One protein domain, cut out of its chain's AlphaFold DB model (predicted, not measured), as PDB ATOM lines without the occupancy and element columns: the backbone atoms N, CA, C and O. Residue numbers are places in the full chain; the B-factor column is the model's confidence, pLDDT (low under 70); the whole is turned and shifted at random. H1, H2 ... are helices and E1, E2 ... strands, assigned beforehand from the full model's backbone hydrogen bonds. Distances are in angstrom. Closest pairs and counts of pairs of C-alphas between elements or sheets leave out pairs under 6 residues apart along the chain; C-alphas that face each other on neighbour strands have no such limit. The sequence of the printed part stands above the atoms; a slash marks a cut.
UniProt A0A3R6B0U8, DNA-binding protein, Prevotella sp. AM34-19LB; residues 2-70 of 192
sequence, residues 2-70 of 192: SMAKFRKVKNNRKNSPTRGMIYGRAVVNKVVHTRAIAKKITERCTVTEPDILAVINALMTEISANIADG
ATOM      1  N   SER A   2     175.965 166.346 117.083       72.94
ATOM      2  CA  SER A   2     175.301 167.159 116.047       72.94
ATOM      3  C   SER A   2     175.326 168.628 116.471       72.94
ATOM      4  O   SER A   2     174.997 168.912 117.621       72.94
ATOM      5  N   MET A   3     175.693 169.545 115.574       90.50
ATOM      6  CA  MET A   3     175.706 170.991 115.839       90.50
ATOM      7  C   MET A   3     174.488 171.668 115.201       90.50
ATOM      8  O   MET A   3     173.910 171.167 114.232       90.50
ATOM      9  N   ALA A   4     174.054 172.788 115.779       94.62
ATOM     10  CA  ALA A   4     173.041 173.625 115.154       94.62
ATOM     11  C   ALA A   4     173.689 174.420 114.014       94.62
ATOM     12  O   ALA A   4     174.831 174.854 114.126       94.62
ATOM     13  N   LYS A   5     172.976 174.606 112.904       95.00
ATOM     14  CA  LYS A   5     173.543 175.251 111.716       95.00
ATOM     15  C   LYS A   5     173.118 176.710 111.616       95.00
ATOM     16  O   LYS A   5     172.000 177.059 112.005       95.00
ATOM     17  N   PHE A   6     173.970 177.562 111.055       95.44
ATOM     18  CA  PHE A   6     173.590 178.905 110.616       95.44
ATOM     19  C   PHE A   6     173.995 179.156 109.162       95.44
ATOM     20  O   PHE A   6     174.926 178.550 108.649       95.44
ATOM     21  N   ARG A   7     173.300 180.086 108.504       94.44
ATOM     22  CA  ARG A   7     173.667 180.627 107.190       94.44
ATOM     23  C   ARG A   7     173.890 182.130 107.277       94.44
ATOM     24  O   ARG A   7     173.212 182.811 108.053       94.44
ATOM     25  N   LYS A   8     174.791 182.652 106.453       95.12
ATOM     26  CA  LYS A   8     175.018 184.091 106.288       95.12
ATOM     27  C   LYS A   8     173.962 184.692 105.362       95.12
ATOM     28  O   LYS A   8     173.675 184.134 104.308       95.12
ATOM     29  N   VAL A   9     173.373 185.819 105.759       93.38
ATOM     30  CA  VAL A   9     172.365 186.550 104.978       93.38
ATOM     31  C   VAL A   9     172.673 188.044 105.003       93.38
ATOM     32  O   VAL A   9     172.825 188.628 106.077       93.38
ATOM     33  N   LYS A  10     172.702 188.677 103.828       95.38
ATOM     34  CA  LYS A  10     172.881 190.128 103.691       95.38
ATOM     35  C   LYS A  10     171.610 190.893 104.066       95.38
ATOM     36  O   LYS A  10     170.509 190.560 103.620       95.38
ATOM     37  N   ASN A  11     171.748 191.946 104.868       95.56
ATOM     38  CA  ASN A  11     170.644 192.844 105.185       95.56
ATOM     39  C   ASN A  11     170.370 193.813 104.027       95.56
ATOM     40  O   ASN A  11     171.108 194.771 103.813       95.56
ATOM     41  N   ASN A  12     169.257 193.605 103.324       95.00
ATOM     42  CA  ASN A  12     168.837 194.452 102.204       95.00
ATOM     43  C   ASN A  12     167.707 195.436 102.563       95.00
ATOM     44  O   ASN A  12     167.139 196.068 101.672       95.00
ATOM     45  N   ARG A  13     167.356 195.579 103.851       95.06
ATOM     46  CA  ARG A  13     166.262 196.461 104.284       95.06
ATOM     47  C   ARG A  13     166.583 197.923 103.964       95.06
ATOM     48  O   ARG A  13     167.643 198.435 104.329       95.06
ATOM     49  N   LYS A  14     165.644 198.601 103.295       93.25
ATOM     50  CA  LYS A  14     165.719 200.047 103.042       93.25
ATOM     51  C   LYS A  14     165.743 200.790 104.386       93.25
ATOM     52  O   LYS A  14     165.075 200.368 105.324       93.25
ATOM     53  N   ASN A  15     166.530 201.861 104.469       94.88
ATOM     54  CA  ASN A  15     166.686 202.724 105.652       94.88
ATOM     55  C   ASN A  15     167.242 202.043 106.917       94.88
ATOM     56  O   ASN A  15     167.184 202.616 108.000       94.88
ATOM     57  N   SER A  16     167.796 200.833 106.806       94.81
ATOM     58  CA  SER A  16     168.476 200.192 107.931       94.81
ATOM     59  C   SER A  16     169.898 200.753 108.082       94.81
ATOM     60  O   SER A  16     170.622 200.786 107.085       94.81
ATOM     61  N   PRO A  17     170.341 201.126 109.299       96.19
ATOM     62  CA  PRO A  17     171.713 201.593 109.532       96.19
ATOM     63  C   PRO A  17     172.763 200.508 109.247       96.19
ATOM     64  O   PRO A  17     173.925 200.811 109.017       96.19
ATOM     65  N   THR A  18     172.350 199.239 109.217       96.38
ATOM     66  CA  THR A  18     173.199 198.080 108.915       96.38
ATOM     67  C   THR A  18     172.901 197.490 107.535       96.38
ATOM     68  O   THR A  18     173.128 196.301 107.288       96.38
ATOM     69  N   ARG A  19     172.333 198.285 106.617       96.00
ATOM     70  CA  ARG A  19     172.096 197.849 105.236       96.00
ATOM     71  C   ARG A  19     173.427 197.461 104.589       96.00
ATOM     72  O   ARG A  19     174.397 198.202 104.647       96.00
ATOM     73  N   GLY A  20     173.454 196.296 103.954       95.06
ATOM     74  CA  GLY A  20     174.647 195.714 103.346       95.06
ATOM     75  C   GLY A  20     175.458 194.806 104.273       95.06
ATOM     76  O   GLY A  20     176.221 193.998 103.753       95.06
ATOM     77  N   MET A  21     175.255 194.865 105.596       96.69
ATOM     78  CA  MET A  21     175.953 194.000 106.555       96.69
ATOM     79  C   MET A  21     175.416 192.562 106.536       96.69
ATOM     80  O   MET A  21     174.262 192.311 106.168       96.69
ATOM     81  N   ILE A  22     176.259 191.618 106.957       96.12
ATOM     82  CA  ILE A  22     175.959 190.184 106.998       96.12
ATOM     83  C   ILE A  22     175.497 189.773 108.398       96.12
ATOM     84  O   ILE A  22     176.119 190.115 109.398       96.12
ATOM     85  N   TYR A  23     174.419 188.995 108.458       95.56
ATOM     86  CA  TYR A  23     173.893 188.399 109.684       95.56
ATOM     87  C   TYR A  23     173.921 186.872 109.600       95.56
ATOM     88  O   TYR A  23     173.603 186.299 108.558       95.56
ATOM     89  N   GLY A  24     174.219 186.212 110.720       95.06
ATOM     90  CA  GLY A  24     173.972 184.781 110.883       95.06
ATOM     91  C   GLY A  24     172.491 184.514 111.154       95.06
ATOM     92  O   GLY A  24     171.872 185.177 111.986       95.06
ATOM     93  N   ARG A  25     171.903 183.541 110.457       94.75
ATOM     94  CA  ARG A  25     170.546 183.046 110.721       94.75
ATOM     95  C   ARG A  25     170.579 181.554 110.979       94.75
ATOM     96  O   ARG A  25     171.116 180.823 110.153       94.75
ATOM     97  N   ALA A  26     169.973 181.116 112.081       95.25
ATOM     98  CA  ALA A  26     169.800 179.697 112.365       95.25
ATOM     99  C   ALA A  26     169.076 178.995 111.205       95.25
ATOM    100  O   ALA A  26     168.153 179.549 110.598       95.25
ATOM    101  N   VAL A  27     169.518 177.782 110.895       94.12
ATOM    102  CA  VAL A  27     168.949 176.926 109.858       94.12
ATOM    103  C   VAL A  27     168.131 175.834 110.533       94.12
ATOM    104  O   VAL A  27     168.595 175.157 111.449       94.12
ATOM    105  N   VAL A  28     166.896 175.664 110.067       92.94
ATOM    106  CA  VAL A  28     166.045 174.547 110.476       92.94
ATOM    107  C   VAL A  28     166.459 173.323 109.660       92.94
ATOM    108  O   VAL A  28     166.227 173.285 108.458       92.94
ATOM    109  N   ASN A  29     167.078 172.335 110.309       89.25
ATOM    110  CA  ASN A  29     167.559 171.125 109.629       89.25
ATOM    111  C   ASN A  29     166.415 170.187 109.215       89.25
ATOM    112  O   ASN A  29     166.441 169.606 108.138       89.25
ATOM    113  N   LYS A  30     165.427 170.004 110.096       91.94
ATOM    114  CA  LYS A  30     164.233 169.189 109.846       91.94
ATOM    115  C   LYS A  30     163.105 169.591 110.784       91.94
ATOM    116  O   LYS A  30     163.358 170.112 111.870       91.94
ATOM    117  N   VAL A  31     161.877 169.274 110.390       94.56
ATOM    118  CA  VAL A  31     160.702 169.346 111.262       94.56
ATOM    119  C   VAL A  31     160.584 168.025 112.024       94.56
ATOM    120  O   VAL A  31     160.653 166.949 111.432       94.56
ATOM    121  N   VAL A  32     160.446 168.096 113.348       96.00
ATOM    122  CA  VAL A  32     160.240 166.926 114.213       96.00
ATOM    123  C   VAL A  32     158.841 167.019 114.809       96.00
ATOM    124  O   VAL A  32     158.532 167.981 115.505       96.00
ATOM    125  N   HIS A  33     158.001 166.023 114.536       96.69
ATOM    126  CA  HIS A  33     156.627 165.959 115.043       96.69
ATOM    127  C   HIS A  33     156.530 165.152 116.343       96.69
ATOM    128  O   HIS A  33     157.364 164.281 116.605       96.69
ATOM    129  N   THR A  34     155.466 165.387 117.118       96.62
ATOM    130  CA  THR A  34     155.196 164.758 118.424       96.62
ATOM    131  C   THR A  34     155.364 163.243 118.411       96.62
ATOM    132  O   THR A  34     155.969 162.691 119.320       96.62
ATOM    133  N   ARG A  35     154.925 162.559 117.349       95.81
ATOM    134  CA  ARG A  35     155.067 161.101 117.220       95.81
ATOM    135  C   ARG A  35     156.525 160.625 117.216       95.81
ATOM    136  O   ARG A  35     156.857 159.634 117.857       95.81
ATOM    137  N   ALA A  36     157.412 161.353 116.538       96.69
ATOM    138  CA  ALA A  36     158.839 161.034 116.527       96.69
ATOM    139  C   ALA A  36     159.474 161.245 117.911       96.69
ATOM    140  O   ALA A  36     160.357 160.484 118.302       96.69
ATOM    141  N   ILE A  37     159.005 162.250 118.657       96.75
ATOM    142  CA  ILE A  37     159.419 162.497 120.043       96.75
ATOM    143  C   ILE A  37     158.895 161.383 120.959       96.75
ATOM    144  O   ILE A  37     159.677 160.829 121.722       96.75
ATOM    145  N   ALA A  38     157.620 160.997 120.833       97.19
ATOM    146  CA  ALA A  38     157.003 159.928 121.617       97.19
ATOM    147  C   ALA A  38     157.759 158.601 121.459       97.19
ATOM    148  O   ALA A  38     158.152 158.002 122.455       97.19
ATOM    149  N   LYS A  39     158.107 158.222 120.223       96.44
ATOM    150  CA  LYS A  39     158.958 157.050 119.962       96.44
ATOM    151  C   LYS A  39     160.304 157.125 120.696       96.44
ATOM    152  O   LYS A  39     160.761 156.133 121.256       96.44
ATOM    153  N   LYS A  40     160.935 158.304 120.736       96.94
ATOM    154  CA  LYS A  40     162.186 158.523 121.485       96.94
ATOM    155  C   LYS A  40     162.014 158.522 123.001       96.94
ATOM    156  O   LYS A  40     162.989 158.249 123.696       96.94
ATOM    157  N   ILE A  41     160.824 158.809 123.517       97.25
ATOM    158  CA  ILE A  41     160.514 158.704 124.947       97.25
ATOM    159  C   ILE A  41     160.286 157.238 125.336       97.25
ATOM    160  O   ILE A  41     160.797 156.824 126.371       97.25
ATOM    161  N   THR A  42     159.631 156.429 124.495       96.50
ATOM    162  CA  THR A  42     159.505 154.973 124.714       96.50
ATOM    163  C   THR A  42     160.870 154.286 124.819       96.50
ATOM    164  O   THR A  42     161.049 153.390 125.627       96.50
ATOM    165  N   GLU A  43     161.878 154.741 124.070       96.19
ATOM    166  CA  GLU A  43     163.259 154.233 124.202       96.19
ATOM    167  C   GLU A  43     163.924 154.595 125.553       96.19
ATOM    168  O   GLU A  43     164.999 154.089 125.865       96.19
ATOM    169  N   ARG A  44     163.326 155.497 126.345       96.44
ATOM    170  CA  ARG A  44     163.886 156.043 127.596       96.44
ATOM    171  C   ARG A  44     163.111 155.643 128.851       96.44
ATOM    172  O   ARG A  44     163.600 155.891 129.948       96.44
ATOM    173  N   CYS A  45     161.912 155.085 128.714       94.81
ATOM    174  CA  CYS A  45     161.042 154.725 129.834       94.81
ATOM    175  C   CYS A  45     160.142 153.533 129.470       94.81
ATOM    176  O   CYS A  45     160.194 153.025 128.358       94.81
ATOM    177  N   THR A  46     159.312 153.071 130.404       96.00
ATOM    178  CA  THR A  46     158.434 151.903 130.205       96.00
ATOM    179  C   THR A  46     157.095 152.232 129.536       96.00
ATOM    180  O   THR A  46     156.282 151.336 129.328       96.00
ATOM    181  N   VAL A  47     156.847 153.502 129.201       96.69
ATOM    182  CA  VAL A  47     155.565 153.970 128.658       96.69
ATOM    183  C   VAL A  47     155.506 153.760 127.143       96.69
ATOM    184  O   VAL A  47     156.459 154.062 126.412       96.69
ATOM    185  N   THR A  48     154.373 153.257 126.650       97.25
ATOM    186  CA  THR A  48     154.186 152.986 125.221       97.25
ATOM    187  C   THR A  48     153.951 154.271 124.420       97.25
ATOM    188  O   THR A  48     153.512 155.290 124.952       97.25
ATOM    189  N   GLU A  49     154.237 154.243 123.114       97.12
ATOM    190  CA  GLU A  49     154.007 155.395 122.227       97.12
ATOM    191  C   GLU A  49     152.541 155.893 122.266       97.12
ATOM    192  O   GLU A  49     152.356 157.106 122.398       97.12
ATOM    193  N   PRO A  50     151.501 155.027 122.210       97.56
ATOM    194  CA  PRO A  50     150.109 155.452 122.383       97.56
ATOM    195  C   PRO A  50     149.835 156.179 123.705       97.56
ATOM    196  O   PRO A  50     149.192 157.228 123.689       97.56
ATOM    197  N   ASP A  51     150.360 155.670 124.822       97.94
ATOM    198  CA  ASP A  51     150.145 156.267 126.145       97.94
ATOM    199  C   ASP A  51     150.805 157.651 126.247       97.94
ATOM    200  O   ASP A  51     150.201 158.599 126.745       97.94
ATOM    201  N   ILE A  52     152.017 157.816 125.703       97.94
ATOM    202  CA  ILE A  52     152.707 159.117 125.667       97.94
ATOM    203  C   ILE A  52     151.901 160.139 124.859       97.94
ATOM    204  O   ILE A  52     151.754 161.289 125.276       97.94
ATOM    205  N   LEU A  53     151.367 159.735 123.703       97.69
ATOM    206  CA  LEU A  53     150.523 160.608 122.889       97.69
ATOM    207  C   LEU A  53     149.234 160.988 123.628       97.69
ATOM    208  O   LEU A  53     148.827 162.149 123.566       97.69
ATOM    209  N   ALA A  54     148.625 160.047 124.356       98.00
ATOM    210  CA  ALA A  54     147.450 160.316 125.176       98.00
ATOM    211  C   ALA A  54     147.750 161.339 126.283       98.00
ATOM    212  O   ALA A  54     147.006 162.306 126.427       98.00
ATOM    213  N   VAL A  55     148.873 161.192 126.997       97.75
ATOM    214  CA  VAL A  55     149.302 162.138 128.042       97.75
ATOM    215  C   VAL A  55     149.552 163.533 127.471       97.75
ATOM    216  O   VAL A  55     149.081 164.517 128.034       97.75
ATOM    217  N   ILE A  56     150.252 163.643 126.337       96.81
ATOM    218  CA  ILE A  56     150.511 164.942 125.693       96.81
ATOM    219  C   ILE A  56     149.197 165.616 125.274       96.81
ATOM    220  O   ILE A  56     149.039 166.820 125.472       96.81
ATOM    221  N   ASN A  57     148.242 164.855 124.732       96.94
ATOM    222  CA  ASN A  57     146.931 165.387 124.359       96.94
ATOM    223  C   ASN A  57     146.122 165.828 125.587       96.94
ATOM    224  O   ASN A  57     145.554 166.916 125.577       96.94
ATOM    225  N   ALA A  58     146.105 165.024 126.654       98.25
ATOM    226  CA  ALA A  58     145.446 165.381 127.909       98.25
ATOM    227  C   ALA A  58     146.047 166.662 128.510       98.25
ATOM    228  O   ALA A  58     145.312 167.569 128.891       98.25
ATOM    229  N   LEU A  59     147.376 166.793 128.494       97.81
ATOM    230  CA  LEU A  59     148.068 167.999 128.944       97.81
ATOM    231  C   LEU A  59     147.639 169.247 128.155       97.81
ATOM    232  O   LEU A  59     147.442 170.305 128.749       97.81
ATOM    233  N   MET A  60     147.465 169.151 126.830       95.88
ATOM    234  CA  MET A  60     146.965 170.277 126.026       95.88
ATOM    235  C   MET A  60     145.543 170.691 126.426       95.88
ATOM    236  O   MET A  60     145.247 171.890 126.463       95.88
ATOM    237  N   THR A  61     144.679 169.723 126.739       98.00
ATOM    238  CA  THR A  61     143.320 169.978 127.238       98.00
ATOM    239  C   THR A  61     143.356 170.713 128.574       98.00
ATOM    240  O   THR A  61     142.720 171.758 128.701       98.00
ATOM    241  N   GLU A  62     144.162 170.244 129.528       98.38
ATOM    242  CA  GLU A  62     144.295 170.868 130.853       98.38
ATOM    243  C   GLU A  62     144.872 172.287 130.783       98.38
ATOM    244  O   GLU A  62     144.384 173.202 131.452       98.38
ATOM    245  N   ILE A  63     145.875 172.505 129.923       98.12
ATOM    246  CA  ILE A  63     146.418 173.845 129.670       98.12
ATOM    247  C   ILE A  63     145.319 174.767 129.127       98.12
ATOM    248  O   ILE A  63     145.184 175.903 129.579       98.12
ATOM    249  N   SER A  64     144.522 174.284 128.173       97.25
ATOM    250  CA  SER A  64     143.464 175.078 127.540       97.25
ATOM    251  C   SER A  64     142.344 175.436 128.517       97.25
ATOM    252  O   SER A  64     141.901 176.583 128.519       97.25
ATOM    253  N   ALA A  65     141.925 174.490 129.364       98.38
ATOM    254  CA  ALA A  65     140.918 174.719 130.400       98.38
ATOM    255  C   ALA A  65     141.378 175.804 131.386       98.38
ATOM    256  O   ALA A  65     140.700 176.811 131.565       98.38
ATOM    257  N   ASN A  66     142.597 175.676 131.914       98.62
ATOM    258  CA  ASN A  66     143.149 176.661 132.843       98.62
ATOM    259  C   ASN A  66     143.314 178.054 132.215       98.62
ATOM    260  O   ASN A  66     143.071 179.064 132.870       98.62
ATOM    261  N   ILE A  67     143.700 178.137 130.939       98.00
ATOM    262  CA  ILE A  67     143.790 179.423 130.235       98.00
ATOM    263  C   ILE A  67     142.408 180.065 130.062       98.00
ATOM    264  O   ILE A  67     142.302 181.291 130.155       98.00
ATOM    265  N   ALA A  68     141.363 179.272 129.797       97.12
ATOM    266  CA  ALA A  68     139.994 179.773 129.685       97.12
ATOM    267  C   ALA A  68     139.501 180.382 131.008       97.12
ATOM    268  O   ALA A  68     138.819 181.406 130.982       97.12
ATOM    269  N   ASP A  69     139.948 179.825 132.136       98.00
ATOM    270  CA  ASP A  69     139.690 180.342 133.485       98.00
ATOM    271  C   ASP A  69     140.568 181.556 133.856       98.00
ATOM    272  O   ASP A  69     140.436 182.128 134.936       98.00
ATOM    273  N   GLY A  70     141.466 181.986 132.962       97.50
ATOM    274  CA  GLY A  70     142.379 183.108 133.190       97.50
ATOM    275  C   GLY A  70     143.643 182.746 133.977       97.50
ATOM    276  O   GLY A  70     144.451 183.632 134.269       97.50
TER     277      GLY A  70
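What this domain is: This is residues 2 to 70 of the 192 residues of the protein "DNA-binding protein" of Prevotella sp. AM34-19LB (UniProt A0A3R6B0U8). An open, flat model with no common core: a two-stranded hairpin, E1 and E2, makes one end, and two helices meeting at a corner, H1 and the long H2, make the other, with residues 28 to 33 stretched between them. Residues 57 to 70 stick out free, of which 57 to 68 belong to H2. The printed part has 69 residues, in the order E1, E2, H1, H2; the sheet is E1 - E2, antiparallel, and the class is mixed, helices and strands. The whole is extended, with a radius of gyration of the C-alphas of 20.6 A and spans of 53 by 38 by 13 A.

How they stand to each other: E1, residues 4 to 10, and E2, residues 22 to 27, form an antiparallel hairpin, with 146 degrees between their directions. The C-alphas of Phe 6 and Ala 26 face each other at 4.2 A. N 7 and O 25 are within hydrogen-bond range at 2.8 A, as are N 23 and O 9 at 2.9 A. H1, residues 34 to 42, and H2, residues 49 to 68, touch, H2 with its residues 49 to 53 alone. Their closest C-alphas, of Ala 38 and Glu 49, are 5.5 A apart. They run opposite ways at a steep tilt of 57 degrees. H2 is apart from E1 and E2, and H1 is apart from E1. In H1 and H2 every O i to N i+4 pair is within hydrogen-bond range.

Where its parts are: E1 begins at C-alpha 4, (173.041, 173.625, 115.154), and is 20.1 A long; E2 is 15.3 A long. H1 measures 12.4 A and begins at C-alpha 34, (155.196, 164.758, 118.424). H2 measures 29.1 A and ends at C-alpha 68, (139.994, 179.773, 129.685).

The domain as a whole: The two C-alphas farthest apart, of Asn 15 and Thr 46, are 57.0 A apart. The link from E1 to E2, 11 residues, is long. The printed part has no cut; its mean pLDDT is 95.7, and no printed residue is under 70.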